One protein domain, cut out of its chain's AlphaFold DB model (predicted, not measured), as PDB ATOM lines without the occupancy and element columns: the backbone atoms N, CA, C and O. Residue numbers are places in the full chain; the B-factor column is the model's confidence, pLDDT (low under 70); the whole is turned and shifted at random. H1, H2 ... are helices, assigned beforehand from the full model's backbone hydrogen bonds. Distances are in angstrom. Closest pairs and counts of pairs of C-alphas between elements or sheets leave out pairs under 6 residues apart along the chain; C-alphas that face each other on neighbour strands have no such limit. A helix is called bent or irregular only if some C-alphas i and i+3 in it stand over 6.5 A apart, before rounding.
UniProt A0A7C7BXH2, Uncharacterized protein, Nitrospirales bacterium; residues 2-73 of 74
ATOM      1  N   LEU A   2     106.689  -8.213 -15.562       82.50
ATOM      2  CA  LEU A   2     106.908  -9.606 -15.131       82.50
ATOM      3  C   LEU A   2     107.799  -9.748 -13.880       82.50
ATOM      4  O   LEU A   2     107.483 -10.546 -13.006       82.50
ATOM      5  N   THR A   3     108.853  -8.935 -13.747       87.00
ATOM      6  CA  THR A   3     109.732  -8.948 -12.562       87.00
ATOM      7  C   THR A   3     108.977  -8.610 -11.280       87.00
ATOM      8  O   THR A   3     109.049  -9.365 -10.324       87.00
ATOM      9  N   LYS A   4     108.143  -7.561 -11.297       90.25
ATOM     10  CA  LYS A   4     107.322  -7.185 -10.136       90.25
ATOM     11  C   LYS A   4     106.338  -8.288  -9.741       90.25
ATOM     12  O   LYS A   4     106.108  -8.503  -8.561       90.25
ATOM     13  N   MET A   5     105.764  -8.988 -10.719       91.44
ATOM     14  CA  MET A   5     104.856 -10.106 -10.451       91.44
ATOM     15  C   MET A   5     105.593 -11.291  -9.817       91.44
ATOM     16  O   MET A   5     105.092 -11.874  -8.862       91.44
ATOM     17  N   LYS A   6     106.802 -11.608 -10.299       91.88
ATOM     18  CA  LYS A   6     107.665 -12.626  -9.688       91.88
ATOM     19  C   LYS A   6     108.055 -12.247  -8.257       91.88
ATOM     20  O   LYS A   6     107.992 -13.096  -7.377       91.88
ATOM     21  N   ASP A   7     108.383 -10.979  -8.021       95.00
ATOM     22  CA  ASP A   7     108.744 -10.483  -6.691       95.00
ATOM     23  C   ASP A   7     107.574 -10.587  -5.703       95.00
ATOM     24  O   ASP A   7     107.767 -11.031  -4.576       95.00
ATOM     25  N   VAL A   8     106.349 -10.254  -6.128       95.31
ATOM     26  CA  VAL A   8     105.144 -10.399  -5.291       95.31
ATOM     27  C   VAL A   8     104.880 -11.863  -4.940       95.31
ATOM     28  O   VAL A   8     104.604 -12.169  -3.782       95.31
ATOM     29  N   VAL A   9     104.989 -12.774  -5.913       95.75
ATOM     30  CA  VAL A   9     104.814 -14.212  -5.658       95.75
ATOM     31  C   VAL A   9     105.847 -14.703  -4.652       95.75
ATOM     32  O   VAL A   9     105.466 -15.333  -3.673       95.75
ATOM     33  N   ASN A  10     107.121 -14.352  -4.836       96.25
ATOM     34  CA  ASN A  10     108.182 -14.743  -3.910       96.25
ATOM     35  C   ASN A  10     107.910 -14.237  -2.487       96.25
ATOM     36  O   ASN A  10     107.965 -15.020  -1.550       96.25
ATOM     37  N   GLN A  11     107.535 -12.966  -2.322       96.38
ATOM     38  CA  GLN A  11     107.247 -12.394  -1.001       96.38
ATOM     39  C   GLN A  11     106.072 -13.088  -0.299       96.38
ATOM     40  O   GLN A  11     106.120 -13.334   0.906       96.38
ATOM     41  N   ILE A  12     105.016 -13.426  -1.044       95.75
ATOM     42  CA  ILE A  12     103.872 -14.167  -0.499       95.75
ATOM     43  C   ILE A  12     104.289 -15.595  -0.133       95.75
ATOM     44  O   ILE A  12     103.909 -16.085   0.929       95.75
ATOM     45  N   THR A  13     105.079 -16.258  -0.981       95.94
ATOM     46  CA  THR A  13     105.614 -17.593  -0.698       95.94
ATOM     47  C   THR A  13     106.494 -17.586   0.548       95.94
ATOM     48  O   THR A  13     106.308 -18.444   1.403       95.94
ATOM     49  N   ASP A  14     107.376 -16.601   0.709       96.50
ATOM     50  CA  ASP A  14     108.235 -16.470   1.889       96.50
ATOM     51  C   ASP A  14     107.407 -16.277   3.166       96.50
ATOM     52  O   ASP A  14     107.641 -16.945   4.177       96.50
ATOM     53  N   ALA A  15     106.379 -15.425   3.115       95.25
ATOM     54  CA  ALA A  15     105.454 -15.248   4.230       95.25
ATOM     55  C   ALA A  15     104.698 -16.550   4.556       95.25
ATOM     56  O   ALA A  15     104.603 -16.943   5.721       95.25
ATOM     57  N   ALA A  16     104.200 -17.254   3.536       93.25
ATOM     58  CA  ALA A  16     103.517 -18.533   3.700       93.25
ATOM     59  C   ALA A  16     104.441 -19.612   4.287       93.25
ATOM     60  O   ALA A  16     104.009 -20.377   5.148       93.25
ATOM     61  N   LEU A  17     105.714 -19.649   3.884       94.94
ATOM     62  CA  LEU A  17     106.726 -20.555   4.435       94.94
ATOM     63  C   LEU A  17     107.007 -20.262   5.912       94.94
ATOM     64  O   LEU A  17     107.089 -21.194   6.711       94.94
ATOM     65  N   GLY A  18     107.093 -18.986   6.298       95.00
ATOM     66  CA  GLY A  18     107.217 -18.595   7.704       95.00
ATOM     67  C   GLY A  18     106.031 -19.075   8.548       95.00
ATOM     68  O   GLY A  18     106.216 -19.648   9.624       95.00
ATOM     69  N   LEU A  19     104.808 -18.918   8.031       93.06
ATOM     70  CA  LEU A  19     103.592 -19.411   8.684       93.06
ATOM     71  C   LEU A  19     103.537 -20.945   8.743       93.06
ATOM     72  O   LEU A  19     103.122 -21.502   9.759       93.06
ATOM     73  N   LEU A  20     103.989 -21.631   7.691       92.94
ATOM     74  CA  LEU A  20     104.082 -23.090   7.648       92.94
ATOM     75  C   LEU A  20     105.050 -23.614   8.714       92.94
ATOM     76  O   LEU A  20     104.716 -24.546   9.444       92.94
ATOM     77  N   ALA A  21     106.226 -22.997   8.843       93.56
ATOM     78  CA  ALA A  21     107.210 -23.369   9.854       93.56
ATOM     79  C   ALA A  21     106.648 -23.202  11.275       93.56
ATOM     80  O   ALA A  21     106.763 -24.113  12.097       93.56
ATOM     81  N   LEU A  22     105.974 -22.078  11.543       93.25
ATOM     82  CA  LEU A  22     105.305 -21.839  12.822       93.25
ATOM     83  C   LEU A  22     104.238 -22.905  13.115       93.25
ATOM     84  O   LEU A  22     104.191 -23.437  14.224       93.25
ATOM     85  N   ALA A  23     103.417 -23.248  12.122       92.38
ATOM     86  CA  ALA A  23     102.379 -24.265  12.246       92.38
ATOM     87  C   ALA A  23     102.941 -25.650  12.588       92.38
ATOM     88  O   ALA A  23     102.381 -26.352  13.431       92.38
ATOM     89  N   ILE A  24     104.049 -26.040  11.950       92.88
ATOM     90  CA  ILE A  24     104.719 -27.320  12.198       92.88
ATOM     91  C   ILE A  24     105.251 -27.366  13.632       92.88
ATOM     92  O   ILE A  24     104.963 -28.316  14.357       92.88
ATOM     93  N   VAL A  25     105.978 -26.332  14.066       93.25
ATOM     94  CA  VAL A  25     106.542 -26.275  15.425       93.25
ATOM     95  C   VAL A  25     105.431 -26.293  16.474       93.25
ATOM     96  O   VAL A  25     105.467 -27.112  17.392       93.25
ATOM     97  N   ALA A  26     104.410 -25.446  16.322       92.19
ATOM     98  CA  ALA A  26     103.280 -25.403  17.245       92.19
ATOM     99  C   ALA A  26     102.507 -26.733  17.272       92.19
ATOM    100  O   ALA A  26     102.135 -27.200  18.347       92.19
ATOM    101  N   GLY A  27     102.307 -27.368  16.114       91.62
ATOM    102  CA  GLY A  27     101.613 -28.651  16.005       91.62
ATOM    103  C   GLY A  27     102.367 -29.794  16.683       91.62
ATOM    104  O   GLY A  27     101.742 -30.640  17.314       91.62
ATOM    105  N   ILE A  28     103.703 -29.800  16.613       91.81
ATOM    106  CA  ILE A  28     104.539 -30.799  17.296       91.81
ATOM    107  C   ILE A  28     104.552 -30.571  18.814       91.81
ATOM    108  O   ILE A  28     104.472 -31.535  19.570       91.81
ATOM    109  N   LEU A  29     104.654 -29.316  19.265       91.31
ATOM    110  CA  LEU A  29     104.769 -28.991  20.691       91.31
ATOM    111  C   LEU A  29     103.454 -29.159  21.457       91.31
ATOM    112  O   LEU A  29     103.455 -29.672  22.572       91.31
ATOM    113  N   ILE A  30     102.346 -28.687  20.883       88.38
ATOM    114  CA  ILE A  30     101.026 -28.713  21.530       88.38
ATOM    115  C   ILE A  30     100.332 -30.057  21.269       88.38
ATOM    116  O   ILE A  30      99.604 -30.558  22.125       88.38
ATOM    117  N   GLY A  31     100.581 -30.657  20.100       80.81
ATOM    118  CA  GLY A  31      99.857 -31.828  19.617       80.81
ATOM    119  C   GLY A  31      98.452 -31.492  19.101       80.81
ATOM    120  O   GLY A  31      97.910 -30.408  19.323       80.81
ATOM    121  N   GLY A  32      97.841 -32.451  18.402       81.62
ATOM    122  CA  GLY A  32      96.478 -32.321  17.877       81.62
ATOM    123  C   GLY A  32      96.334 -31.345  16.699       81.62
ATOM    124  O   GLY A  32      97.299 -31.010  16.010       81.62
ATOM    125  N   THR A  33      95.096 -30.926  16.433       83.50
ATOM    126  CA  THR A  33      94.751 -30.011  15.333       83.50
ATOM    127  C   THR A  33      94.688 -28.579  15.851       83.50
ATOM    128  O   THR A  33      93.889 -28.277  16.736       83.50
ATOM    129  N   LEU A  34      95.491 -27.677  15.283       85.38
ATOM    130  CA  LEU A  34      95.462 -26.264  15.661       85.38
ATOM    131  C   LEU A  34      94.271 -25.547  14.995       85.38
ATOM    132  O   LEU A  34      94.049 -25.744  13.800       85.38
ATOM    133  N   PRO A  35      93.548 -24.656  15.699       83.31
ATOM    134  CA  PRO A  35      92.330 -24.019  15.180       83.31
ATOM    135  C   PRO A  35      92.551 -23.106  13.960       83.31
ATOM    136  O   PRO A  35      91.629 -22.924  13.173       83.31
ATOM    137  N   PHE A  36      93.758 -22.557  13.773       80.31
ATOM    138  CA  PHE A  36      94.080 -21.644  12.660       80.31
ATOM    139  C   PHE A  36      94.892 -22.307  11.540       80.31
ATOM    140  O   PHE A  36      94.834 -21.873  10.395       80.31
ATOM    141  N   PHE A  37      95.665 -23.345  11.873       83.50
ATOM    142  CA  PHE A  37      96.587 -23.999  10.942       83.50
ATOM    143  C   PHE A  37      96.072 -25.360  10.446       83.50
ATOM    144  O   PHE A  37      96.541 -25.860   9.427       83.50
ATOM    145  N   GLY A  38      95.099 -25.964  11.133       86.69
ATOM    146  CA  GLY A  38      94.614 -27.307  10.828       86.69
ATOM    147  C   GLY A  38      95.661 -28.389  11.110       86.69
ATOM    148  O   GLY A  38      96.520 -28.241  11.981       86.69
ATOM    149  N   SER A  39      95.584 -29.497  10.371       90.69
ATOM    150  CA  SER A  39      96.435 -30.682  10.559       90.69
ATOM    151  C   SER A  39      97.690 -30.651   9.675       90.69
ATOM    152  O   SER A  39      97.945 -31.585   8.915       90.69
ATOM    153  N   VAL A  40      98.481 -29.575   9.758       92.44
ATOM    154  CA  VAL A  40      99.662 -29.357   8.890       92.44
ATOM    155  C   VAL A  40     100.651 -30.520   8.948       92.44
ATOM    156  O   VAL A  40     101.070 -31.017   7.905       92.44
ATOM    157  N   VAL A  41     100.989 -30.989  10.153       91.75
ATOM    158  CA  VAL A  41     101.934 -32.100  10.345       91.75
ATOM    159  C   VAL A  41     101.406 -33.381   9.700       91.75
ATOM    160  O   VAL A  41     102.129 -34.019   8.944       91.75
ATOM    161  N   ALA A  42     100.131 -33.718   9.913       92.12
ATOM    162  CA  ALA A  42      99.525 -34.916   9.329       92.12
ATOM    163  C   ALA A  42      99.476 -34.853   7.794       92.12
ATOM    164  O   ALA A  42      99.795 -35.838   7.128       92.12
ATOM    165  N   ASN A  43      99.136 -33.691   7.227       92.88
ATOM    166  CA  ASN A  43      99.137 -33.482   5.780       92.88
ATOM    167  C   ASN A  43     100.546 -33.643   5.197       92.88
ATOM    168  O   ASN A  43     100.721 -34.335   4.196       92.88
ATOM    169  N   LEU A  44     101.560 -33.057   5.846       91.94
ATOM    170  CA  LEU A  44     102.957 -33.186   5.428       91.94
ATOM    171  C   LEU A  44     103.415 -34.651   5.477       91.94
ATOM    172  O   LEU A  44     103.960 -35.161   4.501       91.94
ATOM    173  N   THR A  45     103.148 -35.347   6.585       93.06
ATOM    174  CA  THR A  45     103.476 -36.768   6.745       93.06
ATOM    175  C   THR A  45     102.770 -37.631   5.702       93.06
ATOM    176  O   THR A  45     103.383 -38.551   5.173       93.06
ATOM    177  N   SER A  46     101.519 -37.324   5.350       94.75
ATOM    178  CA  SER A  46     100.796 -38.042   4.296       94.75
ATOM    179  C   SER A  46     101.488 -37.917   2.939       94.75
ATOM    180  O   SER A  46     101.718 -38.933   2.286       94.75
ATOM    181  N   VAL A  47     101.899 -36.706   2.545       91.44
ATOM    182  CA  VAL A  47     102.647 -36.501   1.292       91.44
ATOM    183  C   VAL A  47     103.991 -37.228   1.331       91.44
ATOM    184  O   VAL A  47     104.353 -37.896   0.366       91.44
ATOM    185  N   ILE A  48     104.722 -37.149   2.446       91.69
ATOM    186  CA  ILE A  48     106.004 -37.851   2.610       91.69
ATOM    187  C   ILE A  48     105.818 -39.368   2.486       91.69
ATOM    188  O   ILE A  48     106.597 -40.023   1.799       91.69
ATOM    189  N   ASN A  49     104.770 -39.926   3.094       93.44
ATOM    190  CA  ASN A  49     104.473 -41.352   3.005       93.44
ATOM    191  C   ASN A  49     104.111 -41.762   1.576       93.44
ATOM    192  O   ASN A  49     104.640 -42.756   1.098       93.44
ATOM    193  N   GLN A  50     103.301 -40.973   0.861       90.50
ATOM    194  CA  GLN A  50     102.986 -41.233  -0.550       90.50
ATOM    195  C   GLN A  50     104.249 -41.223  -1.425       90.50
ATOM    196  O   GLN A  50     104.414 -42.074  -2.300       90.50
ATOM    197  N   LEU A  51     105.173 -40.291  -1.168       86.62
ATOM    198  CA  LEU A  51     106.471 -40.250  -1.844       86.62
ATOM    199  C   LEU A  51     107.353 -41.457  -1.483       86.62
ATOM    200  O   LEU A  51     108.065 -41.965  -2.347       86.62
ATOM    201  N   GLY A  52     107.298 -41.931  -0.236       85.38
ATOM    202  CA  GLY A  52     108.007 -43.127   0.222       85.38
ATOM    203  C   GLY A  52     107.452 -44.424  -0.373       85.38
ATOM    204  O   GLY A  52     108.223 -45.263  -0.836       85.38
ATOM    205  N   GLU A  53     106.128 -44.571  -0.432       90.56
ATOM    206  CA  GLU A  53     105.440 -45.713  -1.050       90.56
ATOM    207  C   GLU A  53     105.736 -45.803  -2.551       90.56
ATOM    208  O   GLU A  53     106.017 -46.882  -3.075       90.56
ATOM    209  N   ALA A  54     105.769 -44.661  -3.241       88.50
ATOM    210  CA  ALA A  54     106.197 -44.565  -4.633       88.50
ATOM    211  C   ALA A  54     107.727 -44.446  -4.798       88.50
ATOM    212  O   ALA A  54     108.201 -44.130  -5.891       88.50
ATOM    213  N   GLY A  55     108.521 -44.704  -3.751       87.12
ATOM    214  CA  GLY A  55     109.951 -44.381  -3.706       87.12
ATOM    215  C   GLY A  55     110.771 -45.016  -4.830       87.12
ATOM    216  O   GLY A  55     111.611 -44.349  -5.436       87.12
ATOM    217  N   LEU A  56     110.479 -46.272  -5.188       88.94
ATOM    218  CA  LEU A  56     111.125 -46.943  -6.321       88.94
ATOM    219  C   LEU A  56     110.785 -46.259  -7.654       88.94
ATOM    220  O   LEU A  56     111.682 -45.991  -8.450       88.94
ATOM    221  N   ALA A  57     109.512 -45.934  -7.891       90.25
ATOM    222  CA  ALA A  57     109.080 -45.235  -9.103       90.25
ATOM    223  C   ALA A  57     109.676 -43.818  -9.188       90.25
ATOM    224  O   ALA A  57     110.075 -43.374 -10.268       90.25
ATOM    225  N   GLY A  58     109.804 -43.132  -8.049       89.00
ATOM    226  CA  GLY A  58     110.478 -41.839  -7.938       89.00
ATOM    227  C   GLY A  58     111.967 -41.920  -8.280       89.00
ATOM    228  O   GLY A  58     112.456 -41.132  -9.089       89.00
ATOM    229  N   LEU A  59     112.682 -42.909  -7.737       91.56
ATOM    230  CA  LEU A  59     114.103 -43.119  -8.028       91.56
ATOM    231  C   LEU A  59     114.341 -43.500  -9.496       91.56
ATOM    232  O   LEU A  59     115.264 -42.978 -10.119       91.56
ATOM    233  N   ILE A  60     113.482 -44.349 -10.068       92.38
ATOM    234  CA  ILE A  60     113.505 -44.681 -11.501       92.38
ATOM    235  C   ILE A  60     113.316 -43.414 -12.339       92.38
ATOM    236  O   ILE A  60     114.088 -43.165 -13.263       92.38
ATOM    237  N   SER A  61     112.335 -42.578 -11.994       93.94
ATOM    238  CA  SER A  61     112.065 -41.328 -12.710       93.94
ATOM    239  C   SER A  61     113.263 -40.373 -12.665       93.94
ATOM    240  O   SER A  61     113.658 -39.837 -13.699       93.94
ATOM    241  N   LEU A  62     113.897 -40.203 -11.498       92.56
ATOM    242  CA  LEU A  62     115.116 -39.398 -11.359       92.56
ATOM    243  C   LEU A  62     116.283 -39.962 -12.177       92.56
ATOM    244  O   LEU A  62     116.975 -39.201 -12.850       92.56
ATOM    245  N   GLY A  63     116.482 -41.283 -12.154       95.25
ATOM    246  CA  GLY A  63     117.514 -41.953 -12.944       95.25
ATOM    247  C   GLY A  63     117.334 -41.737 -14.447       95.25
ATOM    248  O   GLY A  63     118.299 -41.428 -15.143       95.25
ATOM    249  N   LEU A  64     116.096 -41.816 -14.944       95.00
ATOM    250  CA  LEU A  64     115.769 -41.548 -16.347       95.00
ATOM    251  C   LEU A  64     116.021 -40.089 -16.735       95.00
ATOM    252  O   LEU A  64     116.601 -39.828 -17.789       95.00
ATOM    253  N   ILE A  65     115.628 -39.139 -15.883       95.25
ATOM    254  CA  ILE A  65     115.898 -37.713 -16.098       95.25
ATOM    255  C   ILE A  65     117.413 -37.473 -16.153       95.25
ATOM    256  O   ILE A  65     117.902 -36.865 -17.104       95.25
ATOM    257  N   ALA A  66     118.172 -37.992 -15.185       95.19
ATOM    258  CA  ALA A  66     119.625 -37.854 -15.147       95.19
ATOM    259  C   ALA A  66     120.300 -38.472 -16.383       95.19
ATOM    260  O   ALA A  66     121.179 -37.847 -16.975       95.19
ATOM    261  N   TRP A  67     119.856 -39.656 -16.816       95.25
ATOM    262  CA  TRP A  67     120.355 -40.312 -18.024       95.25
ATOM    263  C   TRP A  67     120.073 -39.494 -19.288       95.25
ATOM    264  O   TRP A  67     120.965 -39.320 -20.116       95.25
ATOM    265  N   LEU A  68     118.868 -38.932 -19.413       94.31
ATOM    266  CA  LEU A  68     118.495 -38.078 -20.540       94.31
ATOM    267  C   LEU A  68     119.389 -36.831 -20.629       94.31
ATOM    268  O   LEU A  68     119.821 -36.454 -21.717       94.31
ATOM    269  N   PHE A  69     119.686 -36.198 -19.491       92.81
ATOM    270  CA  PHE A  69     120.590 -35.050 -19.450       92.81
ATOM    271  C   PHE A  69     122.047 -35.442 -19.722       92.81
ATOM    272  O   PHE A  69     122.736 -34.723 -20.441       92.81
ATOM    273  N   ALA A  70     122.503 -36.589 -19.214       89.31
ATOM    274  CA  ALA A  70     123.849 -37.095 -19.477       89.31
ATOM    275  C   ALA A  70     124.055 -37.456 -20.960       89.31
ATOM    276  O   ALA A  70     125.088 -37.123 -21.537       89.31
ATOM    277  N   GLY A  71     123.058 -38.073 -21.603       77.00
ATOM    278  CA  GLY A  71     123.104 -38.466 -23.015       77.00
ATOM    279  C   GLY A  71     123.058 -37.301 -24.009       77.00
ATOM    280  O   GLY A  71     123.384 -37.484 -25.175       77.00
ATOM    281  N   ARG A  72     122.681 -36.096 -23.565       67.31
ATOM    282  CA  ARG A  72     122.633 -34.883 -24.399       67.31
ATOM    283  C   ARG A  72     123.933 -34.071 -24.381       67.31
ATOM    284  O   ARG A  72     124.016 -33.055 -25.063       67.31
ATOM    285  N   SER A  73     124.929 -34.502 -23.605       60.47
ATOM    286  CA  SER A  73     126.258 -33.880 -23.554       60.47
ATOM    287  C   SER A  73     127.283 -34.527 -24.505       60.47
ATOM    288  O   SER A  73     128.471 -34.222 -24.386       60.47
TER     289      SER A  73
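What this domain is: This is residues 2 to 73 of the 74 residues of an uncharacterized protein of Nitrospirales bacterium (UniProt A0A7C7BXH2). Three helices follow one another as the three sides of an open, flat arch: the long H1 is one leg, H2 is the crossbar that meets H1 near its end at a corner, and H3 is a shorter leg beyond a second corner. The middle of the arch is empty, and residues 2 to 18 of H1 and residues 45 to 73, with most of H2 and H3, stand free. The printed part has 72 residues with three named helices in the order H1, H2, H3 and no named strand; the class is all helix. The whole is extended, with a radius of gyration of the C-alphas of 18.1 A and spans of 51 by 39 by 13 A.

How they stand to each other: Start at Leu 2, where H1, residues 2 to 30, begins, and go along it to residues 20 to 28, the part of it that touches H2, residues 40 to 53. H2 touches H1 with residues 40 to 41 alone. Look there for the closest C-alphas of the two, those of Ile 24 and Val 41, which are 5.8 A apart. The lines of H1 and H2 stand about perpendicular, at 81 degrees. Go on past H2 to H3, residues 55 to 71, which is close to H2 but not clearly touching it: the closest C-alphas, those of Leu 51 and Gly 58, are 7.5 A apart. H2 and H3 run the same way at a steep tilt of 68 degrees, only just short of about perpendicular. H1 and H3 are apart. In H1, H2 and H3 every O i to N i+4 pair is within hydrogen-bond range.

Where its parts are: Find C-alpha 2 at (106.908, -9.606, -15.131); from there H1 runs 41.8 A to C-alpha 30 at (101.026, -28.713, 21.530). H2 begins at Val 40, with its C-alpha at (99.662, -29.357, 8.890), and ends at Glu 53, 20.0 A from its first C-alpha to its last. H3 runs 24.1 A from Gly 55 to Gly 71, whose C-alpha you will find at (123.104, -38.466, -23.015). No helix is bent.

The domain as a whole: The two C-alphas farthest apart, those of Pro 35 and Ser 73, are 52.4 A apart, while those of Leu 2 and Ser 73 are 32.2 A apart. The printed part runs from residue 2 to residue 73 without a cut. The link from H1 to H2, with 9 residues, is short, and the link from H2 to H3, with 1 residue, is tight. In the B-factor column the mean pLDDT of the printed part of this model is 90.3; look at residues 72 to 73 for the values under 70.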